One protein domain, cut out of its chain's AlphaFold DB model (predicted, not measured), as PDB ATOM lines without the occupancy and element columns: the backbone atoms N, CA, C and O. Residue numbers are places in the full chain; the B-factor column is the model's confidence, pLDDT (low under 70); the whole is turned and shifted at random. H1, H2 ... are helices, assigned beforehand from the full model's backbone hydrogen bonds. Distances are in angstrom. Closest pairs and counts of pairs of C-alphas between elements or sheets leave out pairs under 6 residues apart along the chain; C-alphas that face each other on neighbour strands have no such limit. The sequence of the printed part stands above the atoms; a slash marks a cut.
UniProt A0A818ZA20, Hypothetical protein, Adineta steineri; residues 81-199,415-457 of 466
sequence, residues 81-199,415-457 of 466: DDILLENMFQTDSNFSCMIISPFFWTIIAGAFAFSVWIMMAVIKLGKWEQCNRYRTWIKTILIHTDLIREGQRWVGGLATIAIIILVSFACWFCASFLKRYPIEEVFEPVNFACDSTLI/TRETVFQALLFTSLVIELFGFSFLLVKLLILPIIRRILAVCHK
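This is residues 81 to 199 and 415 to 457 of the 466 residues of the protein "Hypothetical protein" of Adineta steineri (UniProt A0A818ZA20). A loose, elongated helical body has three long helices, H3, H5 and H6, running roughly along its length and overlapping only in part, with H5 touching both of the others. H4 folds back from the end of H3 to the first residues of H5, short H1 and H2 lie by the start of H3, and residues 438 to 457, mostly H6, stick out as a free arm that adds to the length. The printed part has 162 residues with six named helices, H1 to H6 in chain order, and no named strand; the class is all helix. It is loose, with a radius of gyration of the C-alphas of 20.2 A and spans of 71 by 33 by 26 A.

H6, residues 415 to 455, is the longest helix, and with residues 415 to 430 alone it touches H5, residues 154 to 178, at a shallow tilt of 29 degrees, opposite ways; the closest C-alphas, of Ala 170 and Ala 422, are 6.0 A apart. H5 also touches H3, residues 102 to 126, opposite ways at a shallow tilt of 6 degrees, with C-alphas of Leu 158 and Ala 113 closest at 6.2 A. H3 and H6 are near each other. H3 and H4, residues 129 to 144, form a helical hairpin at a steep tilt of 42 degrees, with C-alphas of Ile 123 and Cys 131 closest at 6.6 A. H4 touches H5 at a steep tilt of 46 degrees, the same way, with C-alphas of Ile 143 and Trp 154 closest at 4.6 A. H1, residues 81 to 89, and H3 touch only at their ends, where the C-alphas of Met 88 and Pro 102 are closest at 5.6 A. H2, residues 95 to 100, is close to H3 but not clearly touching, about perpendicular at 84 degrees, with C-alphas of Met 98 and Phe 104 closest at 6.5 A. In H1, H2 and H3 every O i to N i+4 pair is within hydrogen-bond range; in H4 10 of 12, in H5 20 of 21 and in H6 35 of 37 are.

H6 spans 58.0 A, from C-alpha 415 at (271.651, 234.809, 248.507) to C-alpha 455 at (231.666, 276.362, 255.159). H5 spans 36.9 A, H3 35.9 A, H4 23.7 A, H1 12.1 A and H2 9.0 A. H1 begins at C-alpha 81, (268.918, 247.832, 243.222).

The C-alphas of Glu 184 and Lys 457 are the two farthest apart, 73.7 A. Residues 200 to 414 are not printed, and C-alphas 199 and 415 are 13.9 A apart across this cut. Of the links printed whole, H4 to H5 is short and the others are tight. Mean pLDDT of the printed part is 72.0, and 49 residues are under 70, among them 145 to 156 and 187 to 197.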
ATOM      1  N   ASP A  81     269.837 246.804 242.748       75.25
ATOM      2  CA  ASP A  81     268.918 247.832 243.222       75.25
ATOM      3  C   ASP A  81     268.094 248.379 242.048       75.25
ATOM      4  O   ASP A  81     266.887 248.563 242.182       75.25
ATOM      5  N   ASP A  82     268.719 248.526 240.874       77.62
ATOM      6  CA  ASP A  82     268.040 248.939 239.642       77.62
ATOM      7  C   ASP A  82     267.099 247.840 239.140       77.62
ATOM      8  O   ASP A  82     265.948 248.129 238.839       77.62
ATOM      9  N   ILE A  83     267.527 246.572 239.157       77.31
ATOM     10  CA  ILE A  83     266.677 245.416 238.814       77.31
ATOM     11  C   ILE A  83     265.456 245.325 239.739       77.31
ATOM     12  O   ILE A  83     264.348 245.032 239.287       77.31
ATOM     13  N   LEU A  84     265.639 245.526 241.046       74.00
ATOM     14  CA  LEU A  84     264.548 245.547 242.017       74.00
ATOM     15  C   LEU A  84     263.586 246.695 241.715       74.00
ATOM     16  O   LEU A  84     262.374 246.495 241.718       74.00
ATOM     17  N   LEU A  85     264.121 247.886 241.451       73.75
ATOM     18  CA  LEU A  85     263.329 249.079 241.182       73.75
ATOM     19  C   LEU A  85     262.556 248.940 239.866       73.75
ATOM     20  O   LEU A  85     261.354 249.192 239.836       73.75
ATOM     21  N   GLU A  86     263.206 248.456 238.812       74.56
ATOM     22  CA  GLU A  86     262.595 248.163 237.521       74.56
ATOM     23  C   GLU A  86     261.485 247.122 237.678       74.56
ATOM     24  O   GLU A  86     260.330 247.438 237.422       74.56
ATOM     25  N   ASN A  87     261.751 245.951 238.263       72.31
ATOM     26  CA  ASN A  87     260.711 244.935 238.477       72.31
ATOM     27  C   ASN A  87     259.538 245.414 239.343       72.31
ATOM     28  O   ASN A  87     258.417 244.913 239.217       72.31
ATOM     29  N   MET A  88     259.775 246.364 240.248       68.12
ATOM     30  CA  MET A  88     258.717 246.909 241.086       68.12
ATOM     31  C   MET A  88     257.875 247.964 240.383       68.12
ATOM     32  O   MET A  88     256.657 247.953 240.563       68.12
ATOM     33  N   PHE A  89     258.478 248.836 239.580       67.00
ATOM     34  CA  PHE A  89     257.787 249.954 238.930       67.00
ATOM     35  C   PHE A  89     257.467 249.723 237.450       67.00
ATOM     36  O   PHE A  89     256.784 250.554 236.852       67.00
ATOM     37  N   GLN A  90     257.908 248.614 236.856       67.06
ATOM     38  CA  GLN A  90     257.651 248.301 235.457       67.06
ATOM     39  C   GLN A  90     256.168 247.991 235.249       67.06
ATOM     40  O   GLN A  90     255.644 246.934 235.603       67.06
ATOM     41  N   THR A  91     255.480 248.966 234.666       60.12
ATOM     42  CA  THR A  91     254.102 248.859 234.199       60.12
ATOM     43  C   THR A  91     254.112 248.880 232.678       60.12
ATOM     44  O   THR A  91     253.768 249.889 232.061       60.12
ATOM     45  N   ASP A  92     254.549 247.784 232.064       62.75
ATOM     46  CA  ASP A  92     254.356 247.614 230.625       62.75
ATOM     47  C   ASP A  92     252.863 247.489 230.295       62.75
ATOM     48  O   ASP A  92     252.049 247.070 231.121       62.75
ATOM     49  N   SER A  93     252.489 247.826 229.058       58.19
ATOM     50  CA  SER A  93     251.093 247.855 228.589       58.19
ATOM     51  C   SER A  93     250.377 246.496 228.606       58.19
ATOM     52  O   SER A  93     249.177 246.423 228.337       58.19
ATOM     53  N   ASN A  94     251.089 245.410 228.912       71.00
ATOM     54  CA  ASN A  94     250.522 244.074 229.030       71.00
ATOM     55  C   ASN A  94     249.854 243.885 230.401       71.00
ATOM     56  O   ASN A  94     250.483 243.993 231.450       71.00
ATOM     57  N   PHE A  95     248.574 243.516 230.402       67.19
ATOM     58  CA  PHE A  95     247.790 243.320 231.629       67.19
ATOM     59  C   PHE A  95     248.401 242.276 232.584       67.19
ATOM     60  O   PHE A  95     248.383 242.458 233.801       67.19
ATOM     61  N   SER A  96     249.011 241.215 232.044       69.38
ATOM     62  CA  SER A  96     249.732 240.205 232.832       69.38
ATOM     63  C   SER A  96     250.919 240.798 233.598       69.38
ATOM     64  O   SER A  96     251.164 240.417 234.735       69.38
ATOM     65  N   CYS A  97     251.601 241.775 233.004       70.12
ATOM     66  CA  CYS A  97     252.739 242.470 233.593       70.12
ATOM     67  C   CYS A  97     252.340 243.331 234.795       70.12
ATOM     68  O   CYS A  97     252.956 243.289 235.858       70.12
ATOM     69  N   MET A  98     251.224 244.041 234.655       68.75
ATOM     70  CA  MET A  98     250.666 244.885 235.707       68.75
ATOM     71  C   MET A  98     250.220 244.081 236.940       68.75
ATOM     72  O   MET A  98     250.376 244.554 238.061       68.75
ATOM     73  N   ILE A  99     249.714 242.854 236.758       70.31
ATOM     74  CA  ILE A  99     249.332 241.960 237.869       70.31
ATOM     75  C   ILE A  99     250.557 241.400 238.604       70.31
ATOM     76  O   ILE A  99     250.479 241.130 239.803       70.31
ATOM     77  N   ILE A 100     251.674 241.211 237.901       71.50
ATOM     78  CA  ILE A 100     252.919 240.687 238.477       71.50
ATOM     79  C   ILE A 100     253.645 241.769 239.294       71.50
ATOM     80  O   ILE A 100     254.275 241.443 240.300       71.50
ATOM     81  N   SER A 101     253.504 243.050 238.925       70.94
ATOM     82  CA  SER A 101     254.131 244.176 239.626       70.94
ATOM     83  C   SER A 101     253.691 244.270 241.103       70.94
ATOM     84  O   SER A 101     252.506 244.475 241.402       70.94
ATOM     85  N   PRO A 102     254.634 244.220 242.063       68.69
ATOM     86  CA  PRO A 102     254.334 244.441 243.475       68.69
ATOM     87  C   PRO A 102     253.753 245.834 243.747       68.69
ATOM     88  O   PRO A 102     252.887 245.980 244.610       68.69
ATOM     89  N   PHE A 103     254.173 246.862 242.999       72.56
ATOM     90  CA  PHE A 103     253.665 248.223 243.169       72.56
ATOM     91  C   PHE A 103     252.153 248.301 242.926       72.56
ATOM     92  O   PHE A 103     251.434 248.921 243.713       72.56
ATOM     93  N   PHE A 104     251.635 247.592 241.922       75.88
ATOM     94  CA  PHE A 104     250.197 247.523 241.663       75.88
ATOM     95  C   PHE A 104     249.410 246.985 242.868       75.88
ATOM     96  O   PHE A 104     248.434 247.603 243.308       75.88
ATOM     97  N   TRP A 105     249.877 245.896 243.485       74.00
ATOM     98  CA  TRP A 105     249.264 245.346 244.697       74.00
ATOM     99  C   TRP A 105     249.381 246.279 245.899       74.00
ATOM    100  O   TRP A 105     248.444 246.368 246.693       74.00
ATOM    101  N   THR A 106     250.484 247.022 246.018       71.44
ATOM    102  CA  THR A 106     250.623 248.032 247.077       71.44
ATOM    103  C   THR A 106     249.658 249.196 246.896       71.44
ATOM    104  O   THR A 106     249.095 249.664 247.884       71.44
ATOM    105  N   ILE A 107     249.394 249.624 245.656       76.19
ATOM    106  CA  ILE A 107     248.379 250.640 245.361       76.19
ATOM    107  C   ILE A 107     246.993 250.107 245.702       76.19
ATOM    108  O   ILE A 107     246.233 250.815 246.354       76.19
ATOM    109  N   ILE A 108     246.657 248.871 245.318       79.88
ATOM    110  CA  ILE A 108     245.358 248.266 245.654       79.88
ATOM    111  C   ILE A 108     245.186 248.172 247.171       79.88
ATOM    112  O   ILE A 108     244.162 248.607 247.702       79.88
ATOM    113  N   ALA A 109     246.186 247.648 247.883       75.06
ATOM    114  CA  ALA A 109     246.159 247.539 249.338       75.06
ATOM    115  C   ALA A 109     246.066 248.921 250.004       75.06
ATOM    116  O   ALA A 109     245.286 249.107 250.940       75.06
ATOM    117  N   GLY A 110     246.799 249.912 249.489       75.19
ATOM    118  CA  GLY A 110     246.755 251.299 249.944       75.19
ATOM    119  C   GLY A 110     245.402 251.964 249.692       75.19
ATOM    120  O   GLY A 110     244.843 252.579 250.597       75.19
ATOM    121  N   ALA A 111     244.827 251.795 248.500       79.06
ATOM    122  CA  ALA A 111     243.510 252.304 248.131       79.06
ATOM    123  C   ALA A 111     242.405 251.658 248.976       79.06
ATOM    124  O   ALA A 111     241.495 252.347 249.434       79.06
ATOM    125  N   PHE A 112     242.515 250.355 249.250       80.94
ATOM    126  CA  PHE A 112     241.625 249.646 250.163       80.94
ATOM    127  C   PHE A 112     241.764 250.158 251.604       80.94
ATOM    128  O   PHE A 112     240.769 250.476 252.251       80.94
ATOM    129  N   ALA A 113     242.988 250.323 252.110       74.06
ATOM    130  CA  ALA A 113     243.216 250.878 253.441       74.06
ATOM    131  C   ALA A 113     242.677 252.316 253.558       74.06
ATOM    132  O   ALA A 113     242.062 252.679 254.564       74.06
ATOM    133  N   PHE A 114     242.858 253.124 252.512       75.19
ATOM    134  CA  PHE A 114     242.364 254.493 252.442       75.19
ATOM    135  C   PHE A 114     240.834 254.555 252.352       75.19
ATOM    136  O   PHE A 114     240.220 255.373 253.040       75.19
ATOM    137  N   SER A 115     240.194 253.668 251.585       78.38
ATOM    138  CA  SER A 115     238.731 253.600 251.488       78.38
ATOM    139  C   SER A 115     238.099 253.182 252.818       78.38
ATOM    140  O   SER A 115     237.162 253.837 253.285       78.38
ATOM    141  N   VAL A 116     238.672 252.181 253.499       77.06
ATOM    142  CA  VAL A 116     238.279 251.794 254.863       77.06
ATOM    143  C   VAL A 116     238.447 252.974 255.813       77.06
ATOM    144  O   VAL A 116     237.567 253.252 256.631       77.06
ATOM    145  N   TRP A 117     239.540 253.725 255.689       74.25
ATOM    146  CA  TRP A 117     239.786 254.890 256.526       74.25
ATOM    147  C   TRP A 117     238.776 256.026 256.303       74.25
ATOM    148  O   TRP A 117     238.241 256.557 257.283       74.25
ATOM    149  N   ILE A 118     238.451 256.354 255.047       74.75
ATOM    150  CA  ILE A 118     237.411 257.335 254.699       74.75
ATOM    151  C   ILE A 118     236.059 256.884 255.237       74.75
ATOM    152  O   ILE A 118     235.397 257.656 255.928       74.75
ATOM    153  N   MET A 119     235.663 255.636 254.986       76.44
ATOM    154  CA  MET A 119     234.404 255.082 255.482       76.44
ATOM    155  C   MET A 119     234.311 255.226 257.010       76.44
ATOM    156  O   MET A 119     233.316 255.715 257.543       76.44
ATOM    157  N   MET A 120     235.388 254.904 257.730       72.12
ATOM    158  CA  MET A 120     235.466 255.057 259.185       72.12
ATOM    159  C   MET A 120     235.381 256.518 259.653       72.12
ATOM    160  O   MET A 120     234.856 256.785 260.744       72.12
ATOM    161  N   ALA A 121     235.898 257.463 258.865       71.56
ATOM    162  CA  ALA A 121     235.813 258.896 259.132       71.56
ATOM    163  C   ALA A 121     234.400 259.447 258.874       71.56
ATOM    164  O   ALA A 121     233.871 260.161 259.726       71.56
ATOM    165  N   VAL A 122     233.766 259.058 257.763       72.38
ATOM    166  CA  VAL A 122     232.399 259.455 257.390       72.38
ATOM    167  C   VAL A 122     231.389 258.929 258.408       72.38
ATOM    168  O   VAL A 122     230.610 259.714 258.944       72.38
ATOM    169  N   ILE A 123     231.464 257.646 258.790       71.31
ATOM    170  CA  ILE A 123     230.585 257.073 259.827       71.31
ATOM    171  C   ILE A 123     230.767 257.810 261.167       71.31
ATOM    172  O   ILE A 123     229.806 258.003 261.913       71.31
ATOM    173  N   LYS A 124     231.991 258.258 261.491       70.19
ATOM    174  CA  LYS A 124     232.251 259.036 262.714       70.19
ATOM    175  C   LYS A 124     231.603 260.425 262.670       70.19
ATOM    176  O   LYS A 124     231.178 260.900 263.720       70.19
ATOM    177  N   LEU A 125     231.574 261.071 261.508       67.50
ATOM    178  CA  LEU A 125     231.011 262.412 261.321       67.50
ATOM    179  C   LEU A 125     229.477 262.390 261.220       67.50
ATOM    180  O   LEU A 125     228.831 263.259 261.794       67.50
ATOM    181  N   GLY A 126     228.898 261.381 260.564       65.56
ATOM    182  CA  GLY A 126     227.458 261.305 260.280       65.56
ATOM    183  C   GLY A 126     226.555 260.846 261.432       65.56
ATOM    184  O   GLY A 126     225.343 260.859 261.267       65.56
ATOM    185  N   LYS A 127     227.105 260.424 262.586       62.00
ATOM    186  CA  LYS A 127     226.342 259.914 263.755       62.00
ATOM    187  C   LYS A 127     225.239 258.882 263.405       62.00
ATOM    188  O   LYS A 127     224.213 258.826 264.071       62.00
ATOM    189  N   TRP A 128     225.440 258.040 262.388       62.62
ATOM    190  CA  TRP A 128     224.455 257.021 261.992       62.62
ATOM    191  C   TRP A 128     224.465 255.808 262.939       62.62
ATOM    192  O   TRP A 128     225.468 255.094 263.024       62.62
ATOM    193  N   GLU A 129     223.344 255.534 263.614       61.75
ATOM    194  CA  GLU A 129     223.224 254.459 264.616       61.75
ATOM    195  C   GLU A 129     223.398 253.045 264.031       61.75
ATOM    196  O   GLU A 129     224.144 252.242 264.594       61.75
ATOM    197  N   GLN A 130     222.816 252.743 262.863       62.59
ATOM    198  CA  GLN A 130     222.941 251.418 262.223       62.59
ATOM    199  C   GLN A 130     224.368 251.111 261.728       62.59
ATOM    200  O   GLN A 130     224.846 249.983 261.860       62.59
ATOM    201  N   CYS A 131     225.097 252.114 261.229       61.88
ATOM    202  CA  CYS A 131     226.486 251.945 260.780       61.88
ATOM    203  C   CYS A 131     227.488 251.833 261.941       61.88
ATOM    204  O   CYS A 131     228.616 251.371 261.753       61.88
ATOM    205  N   ASN A 132     227.095 252.215 263.160       66.81
ATOM    206  CA  ASN A 132     227.978 252.157 264.321       66.81
ATOM    207  C   ASN A 132     228.283 250.706 264.748       66.81
ATOM    208  O   ASN A 132     229.375 250.440 265.249       66.81
ATOM    209  N   ARG A 133     227.368 249.761 264.470       69.25
ATOM    210  CA  ARG A 133     227.549 248.318 264.720       69.25
ATOM    211  C   ARG A 133     228.567 247.676 263.767       69.25
ATOM    212  O   ARG A 133     229.411 246.898 264.201       69.25
ATOM    213  N   TYR A 134     228.548 248.050 262.485       70.19
ATOM    214  CA  TYR A 134     229.567 247.624 261.513       70.19
ATOM    215  C   TYR A 134     230.943 248.211 261.843       70.19
ATOM    216  O   TYR A 134     231.960 247.524 261.785       70.19
ATOM    217  N   ARG A 135     230.976 249.475 262.274       70.00
ATOM    218  CA  ARG A 135     232.201 250.163 262.692       70.00
ATOM    219  C   ARG A 135     232.884 249.509 263.894       70.00
ATOM    220  O   ARG A 135     234.113 249.442 263.923       70.00
ATOM    221  N   THR A 136     232.126 249.087 264.908       71.50
ATOM    222  CA  THR A 136     232.690 248.376 266.066       71.50
ATOM    223  C   THR A 136     233.209 247.004 265.665       71.50
ATOM    224  O   THR A 136     234.317 246.667 266.061       71.50
ATOM    225  N   TRP A 137     232.492 246.270 264.811       76.94
ATOM    226  CA  TRP A 137     232.947 244.973 264.304       76.94
ATOM    227  C   TRP A 137     234.267 245.069 263.515       76.94
ATOM    228  O   TRP A 137     235.233 244.385 263.849       76.94
ATOM    229  N   ILE A 138     234.358 246.001 262.555       71.75
ATOM    230  CA  ILE A 138     235.585 246.259 261.777       71.75
ATOM    231  C   ILE A 138     236.744 246.682 262.693       71.75
ATOM    232  O   ILE A 138     237.870 246.215 262.527       71.75
ATOM    233  N   LYS A 139     236.484 247.537 263.694       73.69
ATOM    234  CA  LYS A 139     237.499 247.909 264.693       73.69
ATOM    235  C   LYS A 139     238.023 246.709 265.459       73.69
ATOM    236  O   LYS A 139     239.227 246.641 265.655       73.69
ATOM    237  N   THR A 140     237.150 245.816 265.912       73.69
ATOM    238  CA  THR A 140     237.554 244.655 266.710       73.69
ATOM    239  C   THR A 140     238.492 243.751 265.916       73.69
ATOM    240  O   THR A 140     239.540 243.377 266.436       73.69
ATOM    241  N   ILE A 141     238.176 243.483 264.644       76.12
ATOM    242  CA  ILE A 141     239.023 242.681 263.745       76.12
ATOM    243  C   ILE A 141     240.373 243.369 263.497       76.12
ATOM    244  O   ILE A 141     241.428 242.745 263.608       76.12
ATOM    245  N   LEU A 142     240.355 244.671 263.205       70.38
ATOM    246  CA  LEU A 142     241.571 245.441 262.926       70.38
ATOM    247  C   LEU A 142     242.442 245.688 264.165       70.38
ATOM    248  O   LEU A 142     243.639 245.912 264.049       70.38
ATOM    249  N   ILE A 143     241.856 245.666 265.358       72.25
ATOM    250  CA  ILE A 143     242.596 245.714 266.622       72.25
ATOM    251  C   ILE A 143     243.292 244.374 266.880       72.25
ATOM    252  O   ILE A 143     244.449 244.367 267.276       72.25
ATOM    253  N   HIS A 144     242.630 243.247 266.602       72.50
ATOM    254  CA  HIS A 144     243.229 241.918 266.782       72.50
ATOM    255  C   HIS A 144     244.367 241.618 265.796       72.50
ATOM    256  O   HIS A 144     245.173 240.730 266.046       72.50
ATOM    257  N   THR A 145     244.441 242.351 264.686       68.62
ATOM    258  CA  THR A 145     245.471 242.191 263.646       68.62
ATOM    259  C   THR A 145     246.610 243.211 263.757       68.62
ATOM    260  O   THR A 145     247.511 243.204 262.925       68.62
ATOM    261  N   ASP A 146     246.602 244.088 264.769       64.31
ATOM    262  CA  ASP A 146     247.647 245.094 265.009       64.31
ATOM    263  C   ASP A 146     248.858 244.483 265.737       64.31
ATOM    264  O   ASP A 146     248.886 244.431 266.969       64.31
ATOM    265  N   LEU A 147     249.873 244.058 264.973       61.66
ATOM    266  CA  LEU A 147     251.155 243.590 265.528       61.66
ATOM    267  C   LEU A 147     252.072 244.738 265.981       61.66
ATOM    268  O   LEU A 147     252.989 244.509 266.763       61.66
ATOM    269  N   ILE A 148     251.870 245.959 265.478       60.62
ATOM    270  CA  ILE A 148     252.821 247.074 265.631       60.62
ATOM    271  C   ILE A 148     252.686 247.735 267.007       60.62
ATOM    272  O   ILE A 148     253.645 248.307 267.526       60.62
ATOM    273  N   ARG A 149     251.483 247.712 267.591       54.25
ATOM    274  CA  ARG A 149     251.189 248.448 268.830       54.25
ATOM    275  C   ARG A 149     250.314 247.685 269.823       54.25
ATOM    276  O   ARG A 149     249.593 248.322 270.595       54.25
ATOM    277  N   GLU A 150     250.364 246.354 269.774       56.38
ATOM    278  CA  GLU A 150     249.654 245.455 270.698       56.38
ATOM    279  C   GLU A 150     248.142 245.761 270.787       56.38
ATOM    280  O   GLU A 150     247.557 245.839 271.867       56.38
ATOM    281  N   GLY A 151     247.483 246.009 269.649       51.97
ATOM    282  CA  GLY A 151     246.023 246.171 269.607       51.97
ATOM    283  C   GLY A 151     245.465 247.522 270.078       51.97
ATOM    284  O   GLY A 151     244.251 247.685 270.210       51.97
ATOM    285  N   GLN A 152     246.288 248.547 270.310       54.59
ATOM    286  CA  GLN A 152     245.765 249.832 270.794       54.59
ATOM    287  C   GLN A 152     245.017 250.649 269.726       54.59
ATOM    288  O   GLN A 152     244.226 251.539 270.068       54.59
ATOM    289  N   ARG A 153     245.272 250.432 268.426       64.56
ATOM    290  CA  ARG A 153     244.658 251.231 267.349       64.56
ATOM    291  C   ARG A 153     244.329 250.379 266.119       64.56
ATOM    292  O   ARG A 153     245.217 249.862 265.472       64.56
ATOM    293  N   TRP A 154     243.072 250.423 265.666       67.44
ATOM    294  CA  TRP A 154     242.611 249.780 264.414       67.44
ATOM    295  C   TRP A 154     243.390 250.183 263.145       67.44
ATOM    296  O   TRP A 154     243.363 249.481 262.143       67.44
ATOM    297  N   VAL A 155     244.083 251.325 263.165       67.25
ATOM    298  CA  VAL A 155     244.945 251.762 262.054       67.25
ATOM    299  C   VAL A 155     246.222 250.912 261.964       67.25
ATOM    300  O   VAL A 155     246.729 250.701 260.868       67.25
ATOM    301  N   GLY A 156     246.718 250.399 263.095       66.94
ATOM    302  CA  GLY A 156     247.888 249.521 263.137       66.94
ATOM    303  C   GLY A 156     247.632 248.167 262.472       66.94
ATOM    304  O   GLY A 156     248.498 247.677 261.752       66.94
ATOM    305  N   GLY A 157     246.414 247.619 262.576       70.06
ATOM    306  CA  GLY A 157     246.030 246.395 261.860       70.06
ATOM    307  C   GLY A 157     246.046 246.541 260.336       70.06
ATOM    308  O   GLY A 157     246.552 245.665 259.642       70.06
ATOM    309  N   LEU A 158     245.587 247.679 259.799       70.00
ATOM    310  CA  LEU A 158     245.666 247.956 258.353       70.00
ATOM    311  C   LEU A 158     247.117 248.046 257.864       70.00
ATOM    312  O   LEU A 158     247.448 247.496 256.816       70.00
ATOM    313  N   ALA A 159     247.985 248.704 258.637       70.62
ATOM    314  CA  ALA A 159     249.411 248.768 258.330       70.62
ATOM    315  C   ALA A 159     250.061 247.375 258.387       70.62
ATOM    316  O   ALA A 159     250.835 247.024 257.504       70.62
ATOM    317  N   THR A 160     249.685 246.552 259.368       75.25
ATOM    318  CA  THR A 160     250.195 245.181 259.519       75.25
ATOM    319  C   THR A 160     249.850 244.310 258.304       75.25
ATOM    320  O   THR A 160     250.718 243.612 257.787       75.25
ATOM    321  N   ILE A 161     248.620 244.393 257.783       74.62
ATOM    322  CA  ILE A 161     248.206 243.650 256.579       74.62
ATOM    323  C   ILE A 161     249.027 244.075 255.352       74.62
ATOM    324  O   ILE A 161     249.509 243.220 254.610       74.62
ATOM    325  N   ALA A 162     249.230 245.382 255.154       73.12
ATOM    326  CA  ALA A 162     250.038 245.892 254.045       73.12
ATOM    327  C   ALA A 162     251.501 245.417 254.128       73.12
ATOM    328  O   ALA A 162     252.077 245.018 253.115       73.12
ATOM    329  N   ILE A 163     252.075 245.385 255.337       76.44
ATOM    330  CA  ILE A 163     253.426 244.864 255.591       76.44
ATOM    331  C   ILE A 163     253.511 243.375 255.243       76.44
ATOM    332  O   ILE A 163     254.440 242.968 254.552       76.44
ATOM    333  N   ILE A 164     252.544 242.559 255.674       78.62
ATOM    334  CA  ILE A 164     252.539 241.113 255.394       78.62
ATOM    335  C   ILE A 164     252.514 240.847 253.885       78.62
ATOM    336  O   ILE A 164     253.259 239.992 253.402       78.62
ATOM    337  N   ILE A 165     251.690 241.588 253.139       77.31
ATOM    338  CA  ILE A 165     251.603 241.466 251.677       77.31
ATOM    339  C   ILE A 165     252.955 241.812 251.040       77.31
ATOM    340  O   ILE A 165     253.489 241.016 250.270       77.31
ATOM    341  N   LEU A 166     253.551 242.947 251.417       76.06
ATOM    342  CA  LEU A 166     254.855 243.397 250.917       76.06
ATOM    343  C   LEU A 166     255.979 242.390 251.185       76.06
ATOM    344  O   LEU A 166     256.733 242.046 250.276       76.06
ATOM    345  N   VAL A 167     256.070 241.885 252.416       78.94
ATOM    346  CA  VAL A 167     257.087 240.898 252.804       78.94
ATOM    347  C   VAL A 167     256.884 239.581 252.051       78.94
ATOM    348  O   VAL A 167     257.856 238.981 251.596       78.94
ATOM    349  N   SER A 168     255.635 239.146 251.858       80.94
ATOM    350  CA  SER A 168     255.329 237.921 251.106       80.94
ATOM    351  C   SER A 168     255.782 238.023 249.647       80.94
ATOM    352  O   SER A 168     256.417 237.096 249.139       80.94
ATOM    353  N   PHE A 169     255.528 239.162 248.995       76.75
ATOM    354  CA  PHE A 169     256.002 239.422 247.633       76.75
ATOM    355  C   PHE A 169     257.527 239.484 247.551       76.75
ATOM    356  O   PHE A 169     258.109 238.857 246.668       76.75
ATOM    357  N   ALA A 170     258.184 240.167 248.491       77.44
ATOM    358  CA  ALA A 170     259.642 240.241 248.531       77.44
ATOM    359  C   ALA A 170     260.280 238.850 248.684       77.44
ATOM    360  O   ALA A 170     261.213 238.513 247.955       77.44
ATOM    361  N   CYS A 171     259.739 238.005 249.567       80.75
ATOM    362  CA  CYS A 171     260.180 236.619 249.728       80.75
ATOM    363  C   CYS A 171     259.974 235.791 248.452       80.75
ATOM    364  O   CYS A 171     260.869 235.043 248.054       80.75
ATOM    365  N   TRP A 172     258.815 235.927 247.797       82.38
ATOM    366  CA  TRP A 172     258.512 235.213 246.555       82.38
ATOM    367  C   TRP A 172     259.427 235.634 245.398       82.38
ATOM    368  O   TRP A 172     259.957 234.769 244.693       82.38
ATOM    369  N   PHE A 173     259.680 236.939 245.250       78.56
ATOM    370  CA  PHE A 173     260.625 237.479 244.275       78.56
ATOM    371  C   PHE A 173     262.043 236.964 244.538       78.56
ATOM    372  O   PHE A 173     262.656 236.395 243.640       78.56
ATOM    373  N   CYS A 174     262.539 237.066 245.777       80.12
ATOM    374  CA  CYS A 174     263.876 236.583 246.138       80.12
ATOM    375  C   CYS A 174     264.048 235.095 245.823       80.12
ATOM    376  O   CYS A 174     265.042 234.697 245.218       80.12
ATOM    377  N   ALA A 175     263.076 234.266 246.210       82.94
ATOM    378  CA  ALA A 175     263.126 232.830 245.955       82.94
ATOM    379  C   ALA A 175     263.115 232.513 244.453       82.94
ATOM    380  O   ALA A 175     263.821 231.606 244.013       82.94
ATOM    381  N   SER A 176     262.334 233.255 243.667       81.44
ATOM    382  CA  SER A 176     262.235 233.058 242.220       81.44
ATOM    383  C   SER A 176     263.487 233.547 241.487       81.44
ATOM    384  O   SER A 176     263.998 232.830 240.632       81.44
ATOM    385  N   PHE A 177     264.038 234.699 241.876       80.50
ATOM    386  CA  PHE A 177     265.265 235.266 241.315       80.50
ATOM    387  C   PHE A 177     266.494 234.395 241.614       80.50
ATOM    388  O   PHE A 177     267.303 234.130 240.730       80.50
ATOM    389  N   LEU A 178     266.605 233.854 242.833       83.00
ATOM    390  CA  LEU A 178     267.711 232.964 243.208       83.00
ATOM    391  C   LEU A 178     267.685 231.614 242.484       83.00
ATOM    392  O   LEU A 178     268.739 231.025 242.274       83.00
ATOM    393  N   LYS A 179     266.507 231.128 242.074       82.69
ATOM    394  CA  LYS A 179     266.384 229.914 241.247       82.69
ATOM    395  C   LYS A 179     266.835 230.124 239.800       82.69
ATOM    396  O   LYS A 179     266.960 229.152 239.066       82.69
ATOM    397  N   ARG A 180     267.076 231.368 239.373       79.44
ATOM    398  CA  ARG A 180     267.555 231.717 238.024       79.44
ATOM    399  C   ARG A 180     269.080 231.781 237.952       79.44
ATOM    400  O   ARG A 180     269.639 232.680 237.331       79.44
ATOM    401  N   TYR A 181     269.742 230.850 238.630       82.50
ATOM    402  CA  TYR A 181     271.185 230.669 238.597       82.50
ATOM    403  C   TYR A 181     271.545 229.234 239.012       82.50
ATOM    404  O   TYR A 181     271.018 228.776 240.032       82.50
ATOM    405  N   PRO A 182     272.490 228.561 238.331       78.88
ATOM    406  CA  PRO A 182     273.243 229.005 237.151       78.88
ATOM    407  C   PRO A 182     272.426 228.854 235.851       78.88
ATOM    408  O   PRO A 182     271.309 228.347 235.880       78.88
ATOM    409  N   ILE A 183     272.932 229.340 234.712       75.62
ATOM    410  CA  ILE A 183     272.119 229.451 233.476       75.62
ATOM    411  C   ILE A 183     271.837 228.074 232.873       75.62
ATOM    412  O   ILE A 183     270.785 227.848 232.285       75.62
ATOM    413  N   GLU A 184     272.753 227.138 233.091       71.94
ATOM    414  CA  GLU A 184     272.685 225.755 232.640       71.94
ATOM    415  C   GLU A 184     271.518 224.976 233.273       71.94
ATOM    416  O   GLU A 184     271.152 223.917 232.771       71.94
ATOM    417  N   GLU A 185     270.917 225.500 234.349       71.00
ATOM    418  CA  GLU A 185     269.769 224.907 235.044       71.00
ATOM    419  C   GLU A 185     268.438 225.632 234.745       71.00
ATOM    420  O   GLU A 185     267.383 225.235 235.248       71.00
ATOM    421  N   VAL A 186     268.451 226.687 233.918       73.44
ATOM    422  CA  VAL A 186     267.264 227.501 233.601       73.44
ATOM    423  C   VAL A 186     266.692 227.099 232.239       73.44
ATOM    424  O   VAL A 186     267.236 227.454 231.199       73.44
ATOM    425  N   PHE A 187     265.558 226.391 232.242       60.28
ATOM    426  CA  PHE A 187     264.937 225.853 231.017       60.28
ATOM    427  C   PHE A 187     263.654 226.573 230.565       60.28
ATOM    428  O   PHE A 187     263.195 226.353 229.447       60.28
ATOM    429  N   GLU A 188     263.064 227.434 231.397       65.06
ATOM    430  CA  GLU A 188     261.751 228.048 231.139       65.06
ATOM    431  C   GLU A 188     261.812 229.582 231.181       65.06
ATOM    432  O   GLU A 188     262.628 230.120 231.925       65.06
ATOM    433  N   PRO A 189     260.952 230.318 230.451       62.97
ATOM    434  CA  PRO A 189     260.881 231.781 230.526       62.97
ATOM    435  C   PRO A 189     260.455 232.284 231.917       62.97
ATOM    436  O   PRO A 189     259.948 231.529 232.753       62.97
ATOM    437  N   VAL A 190     260.732 233.556 232.214       63.44
ATOM    438  CA  VAL A 190     260.435 234.169 233.518       63.44
ATOM    439  C   VAL A 190     258.935 234.463 233.656       63.44
ATOM    440  O   VAL A 190     258.364 235.156 232.827       63.44
ATOM    441  N   ASN A 191     258.313 233.968 234.736       65.88
ATOM    442  CA  ASN A 191     256.889 234.200 235.050       65.88
ATOM    443  C   ASN A 191     256.666 235.161 236.235       65.88
ATOM    444  O   ASN A 191     255.524 235.426 236.604       65.88
ATOM    445  N   PHE A 192     257.739 235.629 236.883       66.75
ATOM    446  CA  PHE A 192     257.672 236.486 238.077       66.75
ATOM    447  C   PHE A 192     258.088 237.940 237.815       66.75
ATOM    448  O   PHE A 192     258.021 238.760 238.725       66.75
ATOM    449  N   ALA A 193     258.517 238.244 236.591       69.44
ATOM    450  CA  ALA A 193     258.947 239.555 236.125       69.44
ATOM    451  C   ALA A 193     258.374 239.806 234.726       69.44
ATOM    452  O   ALA A 193     258.032 238.859 234.015       69.44
ATOM    453  N   CYS A 194     258.271 241.077 234.350       69.25
ATOM    454  CA  CYS A 194     257.879 241.484 233.001       69.25
ATOM    455  C   CYS A 194     258.955 241.194 231.967       69.25
ATOM    456  O   CYS A 194     258.654 240.764 230.853       69.25
ATOM    457  N   ASP A 195     260.205 241.397 232.363       69.94
ATOM    458  CA  ASP A 195     261.337 241.039 231.543       69.94
ATOM    459  C   ASP A 195     261.572 239.522 231.584       69.94
ATOM    460  O   ASP A 195     262.037 238.944 232.572       69.94
ATOM    461  N   SER A 196     261.247 238.870 230.466       67.94
ATOM    462  CA  SER A 196     261.469 237.436 230.259       67.94
ATOM    463  C   SER A 196     262.950 237.037 230.205       67.94
ATOM    464  O   SER A 196     263.254 235.846 230.308       67.94
ATOM    465  N   THR A 197     263.854 238.011 230.056       69.88
ATOM    466  CA  THR A 197     265.310 237.824 229.977       69.88
ATOM    467  C   THR A 197     266.015 238.002 231.322       69.88
ATOM    468  O   THR A 197     267.216 237.753 231.427       69.88
ATOM    469  N   LEU A 198     265.269 238.346 232.379       73.62
ATOM    470  CA  LEU A 198     265.823 238.560 233.707       73.62
ATOM    471  C   LEU A 198     266.418 237.271 234.297       73.62
ATOM    472  O   LEU A 198     265.715 236.309 234.623       73.62
ATOM    473  N   ILE A 199     267.733 237.274 234.502       77.75
ATOM    474  CA  ILE A 199     268.495 236.147 235.049       77.75
ATOM    475  C   ILE A 199     269.435 236.682 236.132       77.75
ATOM    476  O   ILE A 199     270.024 237.748 235.980       77.75
ATOM    477  N   THR A 415     272.818 235.115 247.655       82.06
ATOM    478  CA  THR A 415     271.651 234.809 248.507       82.06
ATOM    479  C   THR A 415     271.467 235.764 249.694       82.06
ATOM    480  O   THR A 415     270.360 236.221 249.960       82.06
ATOM    481  N   ARG A 416     272.550 236.092 250.413       81.25
ATOM    482  CA  ARG A 416     272.493 236.982 251.588       81.25
ATOM    483  C   ARG A 416     272.229 238.439 251.222       81.25
ATOM    484  O   ARG A 416     271.501 239.117 251.937       81.25
ATOM    485  N   GLU A 417     272.836 238.904 250.136       81.31
ATOM    486  CA  GLU A 417     272.679 240.269 249.633       81.31
ATOM    487  C   GLU A 417     271.251 240.460 249.101       81.31
ATOM    488  O   GLU A 417     270.604 241.429 249.477       81.31
ATOM    489  N   THR A 418     270.698 239.469 248.385       80.69
ATOM    490  CA  THR A 418     269.313 239.485 247.879       80.69
ATOM    491  C   THR A 418     268.309 239.661 249.017       80.69
ATOM    492  O   THR A 418     267.454 240.539 248.962       80.69
ATOM    493  N   VAL A 419     268.437 238.858 250.081       79.31
ATOM    494  CA  VAL A 419     267.549 238.941 251.253       79.31
ATOM    495  C   VAL A 419     267.705 240.286 251.963       79.31
ATOM    496  O   VAL A 419     266.710 240.899 252.342       79.31
ATOM    497  N   PHE A 420     268.938 240.766 252.135       81.88
ATOM    498  CA  PHE A 420     269.203 242.031 252.817       81.88
ATOM    499  C   PHE A 420     268.659 243.240 252.044       81.88
ATOM    500  O   PHE A 420     267.959 244.063 252.627       81.88
ATOM    501  N   GLN A 421     268.926 243.329 250.740       80.75
ATOM    502  CA  GLN A 421     268.435 244.414 249.888       80.75
ATOM    503  C   GLN A 421     266.910 244.379 249.755       80.75
ATOM    504  O   GLN A 421     266.274 245.423 249.858       80.75
ATOM    505  N   ALA A 422     266.292 243.197 249.653       76.69
ATOM    506  CA  ALA A 422     264.834 243.083 249.664       76.69
ATOM    507  C   ALA A 422     264.207 243.524 251.004       76.69
ATOM    508  O   ALA A 422     263.160 244.175 251.017       76.69
ATOM    509  N   LEU A 423     264.844 243.218 252.140       78.19
ATOM    510  CA  LEU A 423     264.407 243.702 253.456       78.19
ATOM    511  C   LEU A 423     264.581 245.220 253.609       78.19
ATOM    512  O   LEU A 423     263.677 245.892 254.102       78.19
ATOM    513  N   LEU A 424     265.709 245.779 253.165       80.62
ATOM    514  CA  LEU A 424     265.924 247.229 253.164       80.62
ATOM    515  C   LEU A 424     264.892 247.942 252.292       80.62
ATOM    516  O   LEU A 424     264.292 248.928 252.716       80.62
ATOM    517  N   PHE A 425     264.653 247.409 251.097       74.31
ATOM    518  CA  PHE A 425     263.688 247.964 250.166       74.31
ATOM    519  C   PHE A 425     262.267 247.924 250.746       74.31
ATOM    520  O   PHE A 425     261.570 248.940 250.763       74.31
ATOM    521  N   THR A 426     261.832 246.776 251.278       75.00
ATOM    522  CA  THR A 426     260.513 246.671 251.929       75.00
ATOM    523  C   THR A 426     260.386 247.624 253.116       75.00
ATOM    524  O   THR A 426     259.344 248.262 253.253       75.00
ATOM    525  N   SER A 427     261.438 247.796 253.923       78.56
ATOM    526  CA  SER A 427     261.462 248.785 255.008       78.56
ATOM    527  C   SER A 427     261.257 250.209 254.491       78.56
ATOM    528  O   SER A 427     260.419 250.931 255.025       78.56
ATOM    529  N   LEU A 428     261.949 250.598 253.416       79.44
ATOM    530  CA  LEU A 428     261.810 251.922 252.805       79.44
ATOM    531  C   LEU A 428     260.382 252.170 252.303       79.44
ATOM    532  O   LEU A 428     259.818 253.239 252.539       79.44
ATOM    533  N   VAL A 429     259.757 251.178 251.662       72.56
ATOM    534  CA  VAL A 429     258.354 251.281 251.226       72.56
ATOM    535  C   VAL A 429     257.420 251.471 252.423       72.56
ATOM    536  O   VAL A 429     256.534 252.327 252.385       72.56
ATOM    537  N   ILE A 430     257.624 250.713 253.503       74.38
ATOM    538  CA  ILE A 430     256.830 250.829 254.735       74.38
ATOM    539  C   ILE A 430     257.000 252.218 255.365       74.38
ATOM    540  O   ILE A 430     256.010 252.832 255.770       74.38
ATOM    541  N   GLU A 431     258.227 252.739 255.417       76.00
ATOM    542  CA  GLU A 431     258.514 254.090 255.905       76.00
ATOM    543  C   GLU A 431     257.824 255.159 255.060       76.00
ATOM    544  O   GLU A 431     257.221 256.082 255.614       76.00
ATOM    545  N   LEU A 432     257.827 255.007 253.734       75.06
ATOM    546  CA  LEU A 432     257.167 255.929 252.815       75.06
ATOM    547  C   LEU A 432     255.648 255.938 253.037       75.06
ATOM    548  O   LEU A 432     255.055 257.011 253.164       75.06
ATOM    549  N   PHE A 433     255.022 254.769 253.216       70.62
ATOM    550  CA  PHE A 433     253.613 254.675 253.622       70.62
ATOM    551  C   PHE A 433     253.351 255.318 254.991       70.62
ATOM    552  O   PHE A 433     252.362 256.040 255.162       70.62
ATOM    553  N   GLY A 434     254.232 255.088 255.968       70.88
ATOM    554  CA  GLY A 434     254.159 255.708 257.291       70.88
ATOM    555  C   GLY A 434     254.222 257.236 257.220       70.88
ATOM    556  O   GLY A 434     253.420 257.926 257.859       70.88
ATOM    557  N   PHE A 435     255.117 257.768 256.386       74.56
ATOM    558  CA  PHE A 435     255.262 259.196 256.134       74.56
ATOM    559  C   PHE A 435     254.031 259.780 255.431       74.56
ATOM    560  O   PHE A 435     253.476 260.776 255.902       74.56
ATOM    561  N   SER A 436     253.526 259.134 254.373       69.38
ATOM    562  CA  SER A 436     252.287 259.542 253.697       69.38
ATOM    563  C   SER A 436     251.100 259.573 254.662       69.38
ATOM    564  O   SER A 436     250.330 260.534 254.673       69.38
ATOM    565  N   PHE A 437     250.971 258.569 255.533       70.50
ATOM    566  CA  PHE A 437     249.921 258.535 256.550       70.50
ATOM    567  C   PHE A 437     250.040 259.692 257.555       70.50
ATOM    568  O   PHE A 437     249.040 260.337 257.892       70.50
ATOM    569  N   LEU A 438     251.256 259.978 258.036       72.00
ATOM    570  CA  LEU A 438     251.515 261.112 258.922       72.00
ATOM    571  C   LEU A 438     251.155 262.440 258.251       72.00
ATOM    572  O   LEU A 438     250.477 263.260 258.872       72.00
ATOM    573  N   LEU A 439     251.526 262.618 256.983       74.06
ATOM    574  CA  LEU A 439     251.223 263.812 256.196       74.06
ATOM    575  C   LEU A 439     249.706 264.004 256.037       74.06
ATOM    576  O   LEU A 439     249.182 265.084 256.323       74.06
ATOM    577  N   VAL A 440     248.965 262.946 255.693       70.56
ATOM    578  CA  VAL A 440     247.493 262.984 255.612       70.56
ATOM    579  C   VAL A 440     246.878 263.389 256.954       70.56
ATOM    580  O   VAL A 440     245.985 264.237 257.015       70.56
ATOM    581  N   LYS A 441     247.351 262.806 258.057       68.25
ATOM    582  CA  LYS A 441     246.775 263.030 259.387       68.25
ATOM    583  C   LYS A 441     247.091 264.411 259.962       68.25
ATOM    584  O   LYS A 441     246.217 265.004 260.598       68.25
ATOM    585  N   LEU A 442     248.326 264.880 259.801       74.38
ATOM    586  CA  LEU A 442     248.820 266.115 260.412       74.38
ATOM    587  C   LEU A 442     248.573 267.348 259.549       74.38
ATOM    588  O   LEU A 442     248.477 268.438 260.100       74.38
ATOM    589  N   LEU A 443     248.461 267.191 258.230       75.81
ATOM    590  CA  LEU A 443     248.393 268.316 257.301       75.81
ATOM    591  C   LEU A 443     247.025 268.374 256.611       75.81
ATOM    592  O   LEU A 443     246.296 269.352 256.759       75.81
ATOM    593  N   ILE A 444     246.608 267.291 255.954       73.38
ATOM    594  CA  ILE A 444     245.369 267.276 255.155       73.38
ATOM    595  C   ILE A 444     244.120 267.315 256.046       73.38
ATOM    596  O   ILE A 444     243.226 268.138 255.857       73.38
ATOM    597  N   LEU A 445     244.055 266.455 257.062       71.12
ATOM    598  CA  LEU A 445     242.918 266.356 257.983       71.12
ATOM    599  C   LEU A 445     242.573 267.670 258.711       71.12
ATOM    600  O   LEU A 445     241.388 268.016 258.764       71.12
ATOM    601  N   PRO A 446     243.537 268.415 259.287       74.19
ATOM    602  CA  PRO A 446     243.234 269.706 259.894       74.19
ATOM    603  C   PRO A 446     242.834 270.765 258.867       74.19
ATOM    604  O   PRO A 446     241.945 271.554 259.179       74.19
ATOM    605  N   ILE A 447     243.397 270.759 257.652       75.50
ATOM    606  CA  ILE A 447     242.964 271.661 256.572       75.50
ATOM    607  C   ILE A 447     241.504 271.390 256.200       75.50
ATOM    608  O   ILE A 447     240.701 272.319 256.204       75.50
ATOM    609  N   ILE A 448     241.127 270.127 255.984       74.06
ATOM    610  CA  ILE A 448     239.738 269.737 255.692       74.06
ATOM    611  C   ILE A 448     238.801 270.172 256.822       74.06
ATOM    612  O   ILE A 448     237.738 270.731 256.562       74.06
ATOM    613  N   ARG A 449     239.194 269.971 258.089       72.75
ATOM    614  CA  ARG A 449     238.402 270.444 259.236       72.75
ATOM    615  C   ARG A 449     238.258 271.961 259.257       72.75
ATOM    616  O   ARG A 449     237.184 272.444 259.596       72.75
ATOM    617  N   ARG A 450     239.308 272.704 258.897       75.12
ATOM    618  CA  ARG A 450     239.268 274.170 258.800       75.12
ATOM    619  C   ARG A 450     238.321 274.622 257.691       75.12
ATOM    620  O   ARG A 450     237.493 275.485 257.945       75.12
ATOM    621  N   ILE A 451     238.398 274.008 256.511       73.81
ATOM    622  CA  ILE A 451     237.517 274.305 255.371       73.81
ATOM    623  C   ILE A 451     236.057 274.007 255.732       73.81
ATOM    624  O   ILE A 451     235.203 274.874 255.584       73.81
ATOM    625  N   LEU A 452     235.771 272.827 256.295       67.75
ATOM    626  CA  LEU A 452     234.423 272.465 256.749       67.75
ATOM    627  C   LEU A 452     233.895 273.422 257.825       67.75
ATOM    628  O   LEU A 452     232.728 273.797 257.777       67.75
ATOM    629  N   ALA A 453     234.737 273.851 258.769       67.38
ATOM    630  CA  ALA A 453     234.351 274.817 259.797       67.38
ATOM    631  C   ALA A 453     234.052 276.216 259.227       67.38
ATOM    632  O   ALA A 453     233.220 276.928 259.785       67.38
ATOM    633  N   VAL A 454     234.704 276.607 258.129       70.00
ATOM    634  CA  VAL A 454     234.420 277.859 257.409       70.00
ATOM    635  C   VAL A 454     233.129 277.734 256.591       70.00
ATOM    636  O   VAL A 454     232.292 278.629 256.658       70.00
ATOM    637  N   CYS A 455     232.903 276.609 255.907       58.22
ATOM    638  CA  CYS A 455     231.666 276.362 255.159       58.22
ATOM    639  C   CYS A 455     230.422 276.243 256.059       58.22
ATOM    640  O   CYS A 455     229.356 276.711 255.676       58.22
ATOM    641  N   HIS A 456     230.536 275.676 257.266       55.91
ATOM    642  CA  HIS A 456     229.409 275.568 258.207       55.91
ATOM    643  C   HIS A 456     229.075 276.872 258.953       55.91
ATOM    644  O   HIS A 456     228.068 276.921 259.659       55.91
ATOM    645  N   LYS A 457     229.903 277.919 258.831       49.22
ATOM    646  CA  LYS A 457     229.720 279.196 259.540       49.22
ATOM    647  C   LYS A 457     228.798 280.195 258.827       49.22
ATOM    648  O   LYS A 457     228.600 281.283 259.355       49.22
TER     649      LYS A 457